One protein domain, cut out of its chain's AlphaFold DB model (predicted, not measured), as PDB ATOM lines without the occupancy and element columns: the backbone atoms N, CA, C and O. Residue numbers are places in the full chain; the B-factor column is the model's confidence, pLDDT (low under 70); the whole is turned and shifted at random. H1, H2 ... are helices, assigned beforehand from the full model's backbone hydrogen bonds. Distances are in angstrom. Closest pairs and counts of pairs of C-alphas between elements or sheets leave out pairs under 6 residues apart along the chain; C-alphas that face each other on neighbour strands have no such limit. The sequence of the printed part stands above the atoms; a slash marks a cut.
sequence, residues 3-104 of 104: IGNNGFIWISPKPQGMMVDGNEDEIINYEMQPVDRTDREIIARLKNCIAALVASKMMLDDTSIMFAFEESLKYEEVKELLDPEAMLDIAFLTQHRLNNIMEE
ATOM      1  N   ILE A   3     176.777 145.885  85.331       94.06
ATOM      2  CA  ILE A   3     176.052 146.936  86.059       94.06
ATOM      3  C   ILE A   3     174.733 147.188  85.331       94.06
ATOM      4  O   ILE A   3     174.719 147.586  84.168       94.06
ATOM      5  N   GLY A   4     173.615 146.924  86.001       94.31
ATOM      6  CA  GLY A   4     172.288 147.226  85.484       94.31
ATOM      7  C   GLY A   4     171.899 148.683  85.733       94.31
ATOM      8  O   GLY A   4     172.144 149.233  86.806       94.31
ATOM      9  N   ASN A   5     171.169 149.284  84.790       92.62
ATOM     10  CA  ASN A   5     170.626 150.650  84.913       92.62
ATOM     11  C   ASN A   5     169.541 150.798  86.005       92.62
ATOM     12  O   ASN A   5     168.973 151.870  86.186       92.62
ATOM     13  N   ASN A   6     169.222 149.715  86.712       94.50
ATOM     14  CA  ASN A   6     168.253 149.637  87.802       94.50
ATOM     15  C   ASN A   6     168.916 149.560  89.193       94.50
ATOM     16  O   ASN A   6     168.223 149.320  90.179       94.50
ATOM     17  N   GLY A   7     170.240 149.727  89.275       90.06
ATOM     18  CA  GLY A   7     170.992 149.679  90.532       90.06
ATOM     19  C   GLY A   7     171.373 148.272  90.997       90.06
ATOM     20  O   GLY A   7     171.972 148.130  92.060       90.06
ATOM     21  N   PHE A   8     171.066 147.230  90.216       95.69
ATOM     22  CA  PHE A   8     171.558 145.878  90.478       95.69
ATOM     23  C   PHE A   8     172.909 145.657  89.796       95.69
ATOM     24  O   PHE A   8     173.084 145.983  88.622       95.69
ATOM     25  N   ILE A   9     173.855 145.066  90.526       95.88
ATOM     26  CA  ILE A   9     175.191 144.736  90.026       95.88
ATOM     27  C   ILE A   9     175.400 143.232  90.164       95.88
ATOM     28  O   ILE A   9     175.229 142.671  91.247       95.88
ATOM     29  N   TRP A  10     175.786 142.586  89.065       94.94
ATOM     30  CA  TRP A  10     176.135 141.170  89.030       94.94
ATOM     31  C   TRP A  10     177.653 140.994  88.968       94.94
ATOM     32  O   TRP A  10     178.316 141.465  88.035       94.94
ATOM     33  N   ILE A  11     178.209 140.296  89.957       94.12
ATOM     34  CA  ILE A  11     179.636 139.978  90.036       94.12
ATOM     35  C   ILE A  11     179.779 138.462  89.935       94.12
ATOM     36  O   ILE A  11     179.297 137.726  90.791       94.12
ATOM     37  N   SER A  12     180.446 138.010  88.881       90.12
ATOM     38  CA  SER A  12     180.717 136.604  88.599       90.12
ATOM     39  C   SER A  12     182.218 136.402  88.381       90.12
ATOM     40  O   SER A  12     182.890 137.350  87.949       90.12
ATOM     41  N   PRO A  13     182.752 135.195  88.642       88.69
ATOM     42  CA  PRO A  13     184.124 134.862  88.277       88.69
ATOM     43  C   PRO A  13     184.310 134.971  86.762       88.69
ATOM     44  O   PRO A  13     183.346 134.930  85.986       88.69
ATOM     45  N   LYS A  14     185.559 135.134  86.331       80.31
ATOM     46  CA  LYS A  14     185.873 135.172  84.904       80.31
ATOM     47  C   LYS A  14     185.754 133.750  84.340       80.31
ATOM     48  O   LYS A  14     186.424 132.863  84.864       80.31
ATOM     49  N   PRO A  15     184.973 133.522  83.269       71.31
ATOM     50  CA  PRO A  15     184.891 132.204  82.664       71.31
ATOM     51  C   PRO A  15     186.270 131.784  82.140       71.31
ATOM     52  O   PRO A  15     186.843 132.431  81.259       71.31
ATOM     53  N   GLN A  16     186.828 130.717  82.706       63.19
ATOM     54  CA  GLN A  16     188.071 130.112  82.235       63.19
ATOM     55  C   GLN A  16     187.733 129.157  81.087       63.19
ATOM     56  O   GLN A  16     187.217 128.067  81.307       63.19
ATOM     57  N   GLY A  17     187.998 129.579  79.849       59.16
ATOM     58  CA  GLY A  17     187.921 128.701  78.675       59.16
ATOM     59  C   GLY A  17     186.525 128.454  78.093       59.16
ATOM     60  O   GLY A  17     186.415 127.674  77.153       59.16
ATOM     61  N   MET A  18     185.475 129.122  78.579       54.84
ATOM     62  CA  MET A  18     184.154 129.017  77.956       54.84
ATOM     63  C   MET A  18     184.110 129.886  76.689       54.84
ATOM     64  O   MET A  18     184.158 131.117  76.753       54.84
ATOM     65  N   MET A  19     184.062 129.234  75.527       53.41
ATOM     66  CA  MET A  19     183.666 129.886  74.281       53.41
ATOM     67  C   MET A  19     182.159 130.156  74.357       53.41
ATOM     68  O   MET A  19     181.418 129.352  74.909       53.41
ATOM     69  N   VAL A  20     181.702 131.274  73.797       55.28
ATOM     70  CA  VAL A  20     180.302 131.760  73.825       55.28
ATOM     71  C   VAL A  20     179.317 130.821  73.077       55.28
ATOM     72  O   VAL A  20     178.172 131.181  72.846       55.28
ATOM     73  N   ASP A  21     179.754 129.616  72.703       58.91
ATOM     74  CA  ASP A  21     179.075 128.651  71.823       58.91
ATOM     75  C   ASP A  21     178.953 127.242  72.450       58.91
ATOM     76  O   ASP A  21     178.718 126.257  71.755       58.91
ATOM     77  N   GLY A  22     179.165 127.116  73.768       61.97
ATOM     78  CA  GLY A  22     178.910 125.861  74.486       61.97
ATOM     79  C   GLY A  22     177.414 125.531  74.507       61.97
ATOM     80  O   GLY A  22     176.580 126.436  74.586       61.97
ATOM     81  N   ASN A  23     177.055 124.246  74.434       74.69
ATOM     82  CA  ASN A  23     175.647 123.851  74.570       74.69
ATOM     83  C   ASN A  23     175.130 124.129  76.003       74.69
ATOM     84  O   ASN A  23     175.919 124.320  76.930       74.69
ATOM     85  N   GLU A  24     173.805 124.153  76.202       75.50
ATOM     86  CA  GLU A  24     173.200 124.457  77.513       75.50
ATOM     87  C   GLU A  24     173.739 123.563  78.647       75.50
ATOM     88  O   GLU A  24     173.991 124.055  79.747       75.50
ATOM     89  N   ASP A  25     173.995 122.279  78.378       75.50
ATOM     90  CA  ASP A  25     174.518 121.331  79.368       75.50
ATOM     91  C   ASP A  25     175.962 121.657  79.795       75.50
ATOM     92  O   ASP A  25     176.327 121.472  80.958       75.50
ATOM     93  N   GLU A  26     176.802 122.158  78.886       72.06
ATOM     94  CA  GLU A  26     178.173 122.596  79.184       72.06
ATOM     95  C   GLU A  26     178.186 123.868  80.037       72.06
ATOM     96  O   GLU A  26     178.981 123.975  80.978       72.06
ATOM     97  N   ILE A  27     177.270 124.799  79.759       72.25
ATOM     98  CA  ILE A  27     177.102 126.032  80.541       72.25
ATOM     99  C   ILE A  27     176.642 125.693  81.962       72.25
ATOM    100  O   ILE A  27     177.277 126.117  82.929       72.25
ATOM    101  N   ILE A  28     175.602 124.863  82.102       74.81
ATOM    102  CA  ILE A  28     175.068 124.450  83.410       74.81
ATOM    103  C   ILE A  28     176.135 123.703  84.221       74.81
ATOM    104  O   ILE A  28     176.334 123.982  85.405       74.81
ATOM    105  N   ASN A  29     176.864 122.772  83.597       76.50
ATOM    106  CA  ASN A  29     177.916 122.023  84.286       76.50
ATOM    107  C   ASN A  29     179.055 122.916  84.784       76.50
ATOM    108  O   ASN A  29     179.601 122.639  85.855       76.50
ATOM    109  N   TYR A  30     179.400 123.970  84.042       77.25
ATOM    110  CA  TYR A  30     180.398 124.950  84.460       77.25
ATOM    111  C   TYR A  30     179.907 125.822  85.619       77.25
ATOM    112  O   TYR A  30     180.634 125.995  86.595       77.25
ATOM    113  N   GLU A  31     178.672 126.328  85.556       77.31
ATOM    114  CA  GLU A  31     178.088 127.146  86.629       77.31
ATOM    115  C   GLU A  31     177.963 126.383  87.955       77.31
ATOM    116  O   GLU A  31     178.040 126.979  89.031       77.31
ATOM    117  N   MET A  32     177.819 125.056  87.892       81.69
ATOM    118  CA  MET A  32     177.801 124.189  89.072       81.69
ATOM    119  C   MET A  32     179.195 123.869  89.630       81.69
ATOM    120  O   MET A  32     179.289 123.299  90.723       81.69
ATOM    121  N   GLN A  33     180.281 124.212  88.926       85.31
ATOM    122  CA  GLN A  33     181.622 123.973  89.451       85.31
ATOM    123  C   GLN A  33     181.932 124.913  90.622       85.31
ATOM    124  O   GLN A  33     181.550 126.087  90.633       85.31
ATOM    125  N   PRO A  34     182.663 124.425  91.636       88.50
ATOM    126  CA  PRO A  34     183.098 125.276  92.725       88.50
ATOM    127  C   PRO A  34     184.058 126.348  92.201       88.50
ATOM    128  O   PRO A  34     185.124 126.046  91.677       88.50
ATOM    129  N   VAL A  35     183.702 127.613  92.427       90.50
ATOM    130  CA  VAL A  35     184.622 128.744  92.242       90.50
ATOM    131  C   VAL A  35     185.793 128.596  93.209       90.50
ATOM    132  O   VAL A  35     185.573 128.264  94.383       90.50
ATOM    133  N   ASP A  36     187.014 128.837  92.733       92.81
ATOM    134  CA  ASP A  36     188.206 128.754  93.565       92.81
ATOM    135  C   ASP A  36     188.220 129.836  94.662       92.81
ATOM    136  O   ASP A  36     187.426 130.783  94.676       92.81
ATOM    137  N   ARG A  37     189.094 129.662  95.657       93.94
ATOM    138  CA  ARG A  37     189.155 130.581  96.796       93.94
ATOM    139  C   ARG A  37     189.612 131.983  96.382       93.94
ATOM    140  O   ARG A  37     189.082 132.956  96.908       93.94
ATOM    141  N   THR A  38     190.570 132.078  95.469       94.06
ATOM    142  CA  THR A  38     191.164 133.347  95.038       94.06
ATOM    143  C   THR A  38     190.141 134.200  94.290       94.06
ATOM    144  O   THR A  38     189.953 135.369  94.621       94.06
ATOM    145  N   ASP A  39     189.393 133.604  93.368       93.81
ATOM    146  CA  ASP A  39     188.294 134.234  92.645       93.81
ATOM    147  C   ASP A  39     187.179 134.669  93.603       93.81
ATOM    148  O   ASP A  39     186.670 135.786  93.496       93.81
ATOM    149  N   ARG A  40     186.823 133.840  94.597       95.19
ATOM    150  CA  ARG A  40     185.855 134.238  95.638       95.19
ATOM    151  C   ARG A  40     186.335 135.442  96.445       95.19
ATOM    152  O   ARG A  40     185.526 136.319  96.745       95.19
ATOM    153  N   GLU A  41     187.617 135.494  96.798       96.44
ATOM    154  CA  GLU A  41     188.209 136.625  97.521       96.44
ATOM    155  C   GLU A  41     188.198 137.901  96.665       96.44
ATOM    156  O   GLU A  41     187.830 138.963  97.170       96.44
ATOM    157  N   ILE A  42     188.489 137.801  95.363       96.38
ATOM    158  CA  ILE A  42     188.387 138.923  94.415       96.38
ATOM    159  C   ILE A  42     186.940 139.428  94.318       96.38
ATOM    160  O   ILE A  42     186.699 140.632  94.423       96.38
ATOM    161  N   ILE A  43     185.968 138.524  94.164       96.94
ATOM    162  CA  ILE A  43     184.537 138.870  94.095       96.94
ATOM    163  C   ILE A  43     184.085 139.560  95.388       96.94
ATOM    164  O   ILE A  43     183.410 140.592  95.341       96.94
ATOM    165  N   ALA A  44     184.470 139.019  96.546       97.94
ATOM    166  CA  ALA A  44     184.131 139.592  97.845       97.94
ATOM    167  C   ALA A  44     184.746 140.988  98.035       97.94
ATOM    168  O   ALA A  44     184.065 141.900  98.510       97.94
ATOM    169  N   ARG A  45     186.001 141.173  97.609       98.50
ATOM    170  CA  ARG A  45     186.697 142.465  97.633       98.50
ATOM    171  C   ARG A  45     185.990 143.494  96.757       98.50
ATOM    172  O   ARG A  45     185.628 144.548  97.267       98.50
ATOM    173  N   LEU A  46     185.675 143.156  95.503       98.19
ATOM    174  CA  LEU A  46     184.901 144.023  94.600       98.19
ATOM    175  C   LEU A  46     183.558 144.438  95.212       98.19
ATOM    176  O   LEU A  46     183.211 145.619  95.211       98.19
ATOM    177  N   LYS A  47     182.818 143.485  95.792       98.25
ATOM    178  CA  LYS A  47     181.544 143.768  96.468       98.25
ATOM    179  C   LYS A  47     181.721 144.744  97.640       98.25
ATOM    180  O   LYS A  47     180.853 145.589  97.858       98.25
ATOM    181  N   ASN A  48     182.807 144.634  98.405       98.62
ATOM    182  CA  ASN A  48     183.078 145.539  99.523       98.62
ATOM    183  C   ASN A  48     183.531 146.928  99.043       98.62
ATOM    184  O   ASN A  48     183.044 147.922  99.576       98.62
ATOM    185  N   CYS A  49     184.345 147.018  97.986       98.62
ATOM    186  CA  CYS A  49     184.685 148.290  97.336       98.62
ATOM    187  C   CYS A  49     183.428 149.026  96.853       98.62
ATOM    188  O   CYS A  49     183.236 150.196  97.169       98.62
ATOM    189  N   ILE A  50     182.518 148.330  96.162       98.50
ATOM    190  CA  ILE A  50     181.235 148.905  95.726       98.50
ATOM    191  C   ILE A  50     180.429 149.408  96.930       98.50
ATOM    192  O   ILE A  50     179.886 150.510  96.890       98.50
ATOM    193  N   ALA A  51     180.377 148.639  98.021       98.31
ATOM    194  CA  ALA A  51     179.686 149.064  99.236       98.31
ATOM    195  C   ALA A  51     180.300 150.342  99.843       98.31
ATOM    196  O   ALA A  51     179.552 151.218 100.275       98.31
ATOM    197  N   ALA A  52     181.630 150.473  99.840       98.69
ATOM    198  CA  ALA A  52     182.340 151.661 100.320       98.69
ATOM    199  C   ALA A  52     182.012 152.914  99.492       98.69
ATOM    200  O   ALA A  52     181.674 153.966 100.046       98.69
ATOM    201  N   LEU A  53     182.025 152.782  98.163       98.56
ATOM    202  CA  LEU A  53     181.675 153.862  97.238       98.56
ATOM    203  C   LEU A  53     180.212 154.300  97.401       98.56
ATOM    204  O   LEU A  53     179.927 155.495  97.513       98.56
ATOM    205  N   VAL A  54     179.285 153.341  97.490       98.00
ATOM    206  CA  VAL A  54     177.851 153.619  97.687       98.00
ATOM    207  C   VAL A  54     177.594 154.290  99.035       98.00
ATOM    208  O   VAL A  54     176.842 155.265  99.092       98.00
ATOM    209  N   ALA A  55     178.233 153.824 100.114       97.88
ATOM    210  CA  ALA A  55     178.115 154.441 101.437       97.88
ATOM    211  C   ALA A  55     178.564 155.914 101.428       97.88
ATOM    212  O   ALA A  55     177.984 156.745 102.130       97.88
ATOM    213  N   SER A  56     179.529 156.242 100.568       97.94
ATOM    214  CA  SER A  56     180.059 157.595 100.367       97.94
ATOM    215  C   SER A  56     179.334 158.390  99.273       97.94
ATOM    216  O   SER A  56     179.735 159.506  98.958       97.94
ATOM    217  N   LYS A  57     178.240 157.849  98.714       97.38
ATOM    218  CA  LYS A  57     177.426 158.467  97.650       97.38
ATOM    219  C   LYS A  57     178.216 158.795  96.376       97.38
ATOM    220  O   LYS A  57     177.884 159.750  95.674       97.38
ATOM    221  N   MET A  58     179.247 158.010  96.078       97.44
ATOM    222  CA  MET A  58     180.029 158.158  94.854       97.44
ATOM    223  C   MET A  58     179.298 157.533  93.661       97.44
ATOM    224  O   MET A  58     178.563 156.553  93.805       97.44
ATOM    225  N   MET A  59     179.503 158.111  92.474       94.88
ATOM    226  CA  MET A  59     179.048 157.512  91.220       94.88
ATOM    227  C   MET A  59     179.817 156.210  90.966       94.88
ATOM    228  O   MET A  59     181.008 156.135  91.255       94.88
ATOM    229  N   LEU A  60     179.119 155.195  90.451       96.62
ATOM    230  CA  LEU A  60     179.712 153.916  90.074       96.62
ATOM    231  C   LEU A  60     179.855 153.844  88.555       96.62
ATOM    232  O   LEU A  60     178.866 153.919  87.828       96.62
ATOM    233  N   ASP A  61     181.082 153.647  88.109       94.50
ATOM    234  CA  ASP A  61     181.484 153.360  86.738       94.50
ATOM    235  C   ASP A  61     182.709 152.430  86.760       94.50
ATOM    236  O   ASP A  61     183.221 152.066  87.825       94.50
ATOM    237  N   ASP A  62     183.181 152.019  85.584       94.50
ATOM    238  CA  ASP A  62     184.318 151.104  85.485       94.50
ATOM    239  C   ASP A  62     185.581 151.678  86.155       94.50
ATOM    240  O   ASP A  62     186.325 150.946  86.808       94.50
ATOM    241  N   THR A  63     185.809 152.990  86.047       96.44
ATOM    242  CA  THR A  63     187.012 153.665  86.556       96.44
ATOM    243  C   THR A  63     187.007 153.779  88.080       96.44
ATOM    244  O   THR A  63     187.977 153.395  88.731       96.44
ATOM    245  N   SER A  64     185.913 154.261  88.664       97.88
ATOM    246  CA  SER A  64     185.724 154.385  90.114       97.88
ATOM    247  C   SER A  64     185.817 153.031  90.816       97.88
ATOM    248  O   SER A  64     186.495 152.921  91.838       97.88
ATOM    249  N   ILE A  65     185.211 151.978  90.256       98.00
ATOM    250  CA  ILE A  65     185.291 150.623  90.820       98.00
ATOM    251  C   ILE A  65     186.715 150.069  90.701       98.00
ATOM    252  O   ILE A  65     187.208 149.466  91.656       98.00
ATOM    253  N   MET A  66     187.389 150.286  89.567       97.75
ATOM    254  CA  MET A  66     188.774 149.851  89.368       97.75
ATOM    255  C   MET A  66     189.723 150.513  90.371       97.75
ATOM    256  O   MET A  66     190.493 149.828  91.039       97.75
ATOM    257  N   PHE A  67     189.631 151.833  90.537       98.50
ATOM    258  CA  PHE A  67     190.453 152.551  91.510       98.50
ATOM    259  C   PHE A  67     190.143 152.123  92.938       98.50
ATOM    260  O   PHE A  67     191.071 151.837  93.685       98.50
ATOM    261  N   ALA A  68     188.871 151.964  93.305       98.69
ATOM    262  CA  ALA A  68     188.516 151.457  94.628       98.69
ATOM    263  C   ALA A  68     189.065 150.048  94.886       98.69
ATOM    264  O   ALA A  68     189.473 149.742  96.008       98.69
ATOM    265  N   PHE A  69     189.095 149.187  93.865       98.56
ATOM    266  CA  PHE A  69     189.717 147.872  93.971       98.56
ATOM    267  C   PHE A  69     191.224 147.985  94.224       98.56
ATOM    268  O   PHE A  69     191.716 147.353  95.158       98.56
ATOM    269  N   GLU A  70     191.937 148.815  93.461       98.38
ATOM    270  CA  GLU A  70     193.374 149.058  93.646       98.38
ATOM    271  C   GLU A  70     193.695 149.644  95.026       98.38
ATOM    272  O   GLU A  70     194.583 149.136  95.709       98.38
ATOM    273  N   GLU A  71     192.944 150.652  95.478       98.44
ATOM    274  CA  GLU A  71     193.117 151.232  96.817       98.44
ATOM    275  C   GLU A  71     192.854 150.196  97.914       98.44
ATOM    276  O   GLU A  71     193.558 150.163  98.924       98.44
ATOM    277  N   SER A  72     191.905 149.281  97.697       98.56
ATOM    278  CA  SER A  72     191.623 148.221  98.662       98.56
ATOM    279  C   SER A  72     192.780 147.234  98.843       98.56
ATOM    280  O   SER A  72     192.846 146.590  99.887       98.56
ATOM    281  N   LEU A  73     193.697 147.096  97.874       98.25
ATOM    282  CA  LEU A  73     194.828 146.156  97.960       98.25
ATOM    283  C   LEU A  73     195.818 146.507  99.080       98.25
ATOM    284  O   LEU A  73     196.656 145.679  99.429       98.25
ATOM    285  N   LYS A  74     195.703 147.705  99.664       97.50
ATOM    286  CA  LYS A  74     196.413 148.107 100.886       97.50
ATOM    287  C   LYS A  74     195.987 147.292 102.117       97.50
ATOM    288  O   LYS A  74     196.767 147.190 103.057       97.50
ATOM    289  N   TYR A  75     194.780 146.725 102.097       98.12
ATOM    290  CA  TYR A  75     194.224 145.872 103.149       98.12
ATOM    291  C   TYR A  75     194.464 144.400 102.813       98.12
ATOM    292  O   TYR A  75     193.986 143.906 101.777       98.12
ATOM    293  N   GLU A  76     195.189 143.698 103.686       96.44
ATOM    294  CA  GLU A  76     195.593 142.305 103.467       96.44
ATOM    295  C   GLU A  76     194.369 141.385 103.426       96.44
ATOM    296  O   GLU A  76     194.196 140.599 102.487       96.44
ATOM    297  N   GLU A  77     193.462 141.527 104.396       97.38
ATOM    298  CA  GLU A  77     192.280 140.679 104.502       97.38
ATOM    299  C   GLU A  77     191.018 141.371 103.967       97.38
ATOM    300  O   GLU A  77     190.644 142.462 104.381       97.38
ATOM    301  N   VAL A  78     190.253 140.678 103.115       97.75
ATOM    302  CA  VAL A  78     189.008 141.216 102.517       97.75
ATOM    303  C   VAL A  78     187.976 141.656 103.569       97.75
ATOM    304  O   VAL A  78     187.160 142.545 103.312       97.75
ATOM    305  N   LYS A  79     187.997 141.038 104.757       97.88
ATOM    306  CA  LYS A  79     187.087 141.355 105.867       97.88
ATOM    307  C   LYS A  79     187.358 142.728 106.492       97.88
ATOM    308  O   LYS A  79     186.442 143.291 107.077       97.88
ATOM    309  N   GLU A  80     188.571 143.265 106.356       98.31
ATOM    310  CA  GLU A  80     188.938 144.599 106.862       98.31
ATOM    311  C   GLU A  80     188.151 145.693 106.140       98.31
ATOM    312  O   GLU A  80     187.789 146.698 106.736       98.31
ATOM    313  N   LEU A  81     187.756 145.440 104.889       98.44
ATOM    314  CA  LEU A  81     186.931 146.347 104.086       98.44
ATOM    315  C   LEU A  81     185.478 146.471 104.575       98.44
ATOM    316  O   LEU A  81     184.674 147.157 103.946       98.44
ATOM    317  N   LEU A  82     185.112 145.753 105.640       97.81
ATOM    318  CA  LEU A  82     183.830 145.900 106.328       97.81
ATOM    319  C   LEU A  82     183.891 146.947 107.448       97.81
ATOM    320  O   LEU A  82     182.842 147.321 107.973       97.81
ATOM    321  N   ASP A  83     185.090 147.394 107.826       98.44
ATOM    322  CA  ASP A  83     185.277 148.468 108.794       98.44
ATOM    323  C   ASP A  83     184.890 149.820 108.160       98.44
ATOM    324  O   ASP A  83     185.399 150.152 107.082       98.44
ATOM    325  N   PRO A  84     184.010 150.622 108.791       98.19
ATOM    326  CA  PRO A  84     183.660 151.953 108.301       98.19
ATOM    327  C   PRO A  84     184.860 152.871 108.042       98.19
ATOM    328  O   PRO A  84     184.804 153.676 107.111       98.19
ATOM    329  N   GLU A  85     185.936 152.760 108.827       98.31
ATOM    330  CA  GLU A  85     187.152 153.555 108.624       98.31
ATOM    331  C   GLU A  85     187.850 153.161 107.319       98.31
ATOM    332  O   GLU A  85     188.199 154.030 106.519       98.31
ATOM    333  N   ALA A  86     187.960 151.857 107.048       98.38
ATOM    334  CA  ALA A  86     188.528 151.348 105.804       98.38
ATOM    335  C   ALA A  86     187.667 151.702 104.582       98.38
ATOM    336  O   ALA A  86     188.182 152.072 103.525       98.38
ATOM    337  N   MET A  87     186.340 151.635 104.724       98.62
ATOM    338  CA  MET A  87     185.413 152.049 103.670       98.62
ATOM    339  C   MET A  87     185.577 153.534 103.323       98.62
ATOM    340  O   MET A  87     185.598 153.891 102.143       98.62
ATOM    341  N   LEU A  88     185.691 154.395 104.339       98.62
ATOM    342  CA  LEU A  88     185.868 155.831 104.140       98.62
ATOM    343  C   LEU A  88     187.219 156.148 103.487       98.62
ATOM    344  O   LEU A  88     187.257 156.966 102.569       98.62
ATOM    345  N   ASP A  89     188.296 155.488 103.918       98.62
ATOM    346  CA  ASP A  89     189.630 155.664 103.337       98.62
ATOM    347  C   ASP A  89     189.645 155.305 101.843       98.62
ATOM    348  O   ASP A  89     190.032 156.122 101.004       98.62
ATOM    349  N   ILE A  90     189.104 154.135 101.478       98.69
ATOM    350  CA  ILE A  90     189.004 153.703 100.073       98.69
ATOM    351  C   ILE A  90     188.216 154.709  99.238       98.69
ATOM    352  O   ILE A  90     188.649 155.071  98.141       98.69
ATOM    353  N   ALA A  91     187.066 155.166  99.734       98.62
ATOM    354  CA  ALA A  91     186.237 156.127  99.016       98.62
ATOM    355  C   ALA A  91     186.966 157.466  98.817       98.62
ATOM    356  O   ALA A  91     186.986 158.005  97.708       98.62
ATOM    357  N   PHE A  92     187.622 157.969  99.864       98.38
ATOM    358  CA  PHE A  92     188.385 159.212  99.813       98.38
ATOM    359  C   PHE A  92     189.541 159.140  98.805       98.38
ATOM    360  O   PHE A  92     189.671 160.014  97.945       98.38
ATOM    361  N   LEU A  93     190.347 158.079  98.867       98.38
ATOM    362  CA  LEU A  93     191.486 157.871  97.968       98.38
ATOM    363  C   LEU A  93     191.042 157.681  96.514       98.38
ATOM    364  O   LEU A  93     191.645 158.244  95.598       98.38
ATOM    365  N   THR A  94     189.940 156.959  96.306       98.50
ATOM    366  CA  THR A  94     189.330 156.795  94.981       98.50
ATOM    367  C   THR A  94     188.890 158.141  94.412       98.50
ATOM    368  O   THR A  94     189.242 158.471  93.280       98.50
ATOM    369  N   GLN A  95     188.172 158.955  95.195       97.94
ATOM    370  CA  GLN A  95     187.722 160.280  94.760       97.94
ATOM    371  C   GLN A  95     188.902 161.201  94.441       97.94
ATOM    372  O   GLN A  95     188.858 161.936  93.455       97.94
ATOM    373  N   HIS A  96     189.964 161.153  95.248       97.38
ATOM    374  CA  HIS A  96     191.169 161.933  94.995       97.38
ATOM    375  C   HIS A  96     191.795 161.578  93.638       97.38
ATOM    376  O   HIS A  96     192.104 162.471  92.853       97.38
ATOM    377  N   ARG A  97     191.909 160.282  93.318       96.50
ATOM    378  CA  ARG A  97     192.423 159.830  92.015       96.50
ATOM    379  C   ARG A  97     191.526 160.235  90.851       96.50
ATOM    380  O   ARG A  97     192.045 160.652  89.822       96.50
ATOM    381  N   LEU A  98     190.206 160.140  91.014       96.25
ATOM    382  CA  LEU A  98     189.255 160.575  89.988       96.25
ATOM    383  C   LEU A  98     189.408 162.070  89.684       96.25
ATOM    384  O   LEU A  98     189.481 162.444  88.517       96.25
ATOM    385  N   ASN A  99     189.527 162.909  90.717       95.31
ATOM    386  CA  ASN A  99     189.712 164.350  90.541       95.31
ATOM    387  C   ASN A  99     191.007 164.671  89.787       95.31
ATOM    388  O   ASN A  99     190.980 165.481  88.868       95.31
ATOM    389  N   ASN A 100     192.111 163.992  90.115       93.12
ATOM    390  CA  ASN A 100     193.397 164.231  89.454       93.12
ATOM    391  C   ASN A 100     193.343 163.947  87.941       93.12
ATOM    392  O   ASN A 100     193.994 164.642  87.178       93.12
ATOM    393  N   ILE A 101     192.552 162.960  87.502       91.69
ATOM    394  CA  ILE A 101     192.397 162.635  86.071       91.69
ATOM    395  C   ILE A 101     191.445 163.608  85.367       91.69
ATOM    396  O   ILE A 101     191.572 163.834  84.171       91.69
ATOM    397  N   MET A 102     190.475 164.179  86.085       80.50
ATOM    398  CA  MET A 102     189.551 165.171  85.520       80.50
ATOM    399  C   MET A 102     190.183 166.557  85.336       80.50
ATOM    400  O   MET A 102     189.633 167.378  84.604       80.50
ATOM    401  N   GLU A 103     191.277 166.838  86.044       77.06
ATOM    402  CA  GLU A 103     192.017 168.103  85.964       77.06
ATOM    403  C   GLU A 103     193.076 168.123  84.841       77.06
ATOM    404  O   GLU A 103     193.591 169.199  84.528       77.06
ATOM    405  N   GLU A 104     193.374 166.972  84.226       58.78
ATOM    406  CA  GLU A 104     194.259 166.813  83.053       58.78
ATOM    407  C   GLU A 104     193.504 166.940  81.717       58.78
ATOM    408  O   GLU A 104     194.071 167.567  80.789       58.78
TER     409      GLU A 104
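This is residues 3 to 104 of the 104 residues of the protein "Rrp4" of Pararge aegeria (specked wood butterfly) (UniProt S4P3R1). Three crossed helices, H2, H3 and H5, make a small helical body at one end, with the short H4 packed on H2. A long stretch with no named element, residues 3 to 23, leads out to H1 at the other end, and a tight link leads from H1 back to H2, whose last part is in the body. The printed part has 102 residues, with five named helices in the order H1, H2, H3, H4, H5 and no named strand; the class is all helix. The whole is loose, with a radius of gyration of the C-alphas of 16.1 A, and elongated, spanning 48 by 30 by 25 A.

Residues 3 to 23 hold no named element, and their C-alphas lie 7 to 29 A from the mean of all C-alphas. H1, residues 24 to 31, touches no helix and is apart from H2, residues 37 to 55. H2 is the hub, touching three helices. With residues 45 to 53 alone it touches H3, residues 62 to 72; the closest C-alphas, of Cys 49 and Ala 68, are 5.7 A apart, and the lines are only just about perpendicular, at 71 degrees. H2 also touches H4, residues 78 to 82, where the closest C-alphas, of Arg 45 and Val 78, are 5.5 A apart. With residues 49 to 55 alone H2 touches H5, residues 84 to 102; the closest C-alphas, of Ala 52 and Met 87, are 4.6 A apart, and the lines are about perpendicular at 78 degrees. H3 touches residues 90 to 98 of H5 at a steep tilt of 48 degrees, opposite ways, with the C-alphas of Ala 68 and Thr 94 closest at 5.4 A. H4 and H5 are close but not clearly touching, with the C-alphas of Leu 81 and Met 87 closest at 5.9 A. In H1, H2, H3 and H5 every O i to N i+4 pair is within hydrogen-bond range; in H4 0 of 1 is, beside 2 of 2 O i to N i+3 pairs.

H1 begins at C-alpha 24, (173.200, 124.457, 77.513), and is 10.7 A long from first to last C-alpha. H2 measures 26.7 A from C-alpha 37, (189.155, 130.581, 96.796), to C-alpha 55. H3 measures 15.3 A and H4 8.0 A. H5 measures 27.0 A and ends at C-alpha 102, (189.551, 165.171, 85.520).

The two C-alphas farthest apart, of Asp 25 and Glu 103, are 50.4 A apart. The printed part has no cut, and no link between helices is long. Residues 20 to 25 stand free, as do residues 99 to 104, of which 99 to 102 belong to H5. The mean pLDDT of the printed part is 90.6, and residues 16 to 22 and residue 104 are under 70.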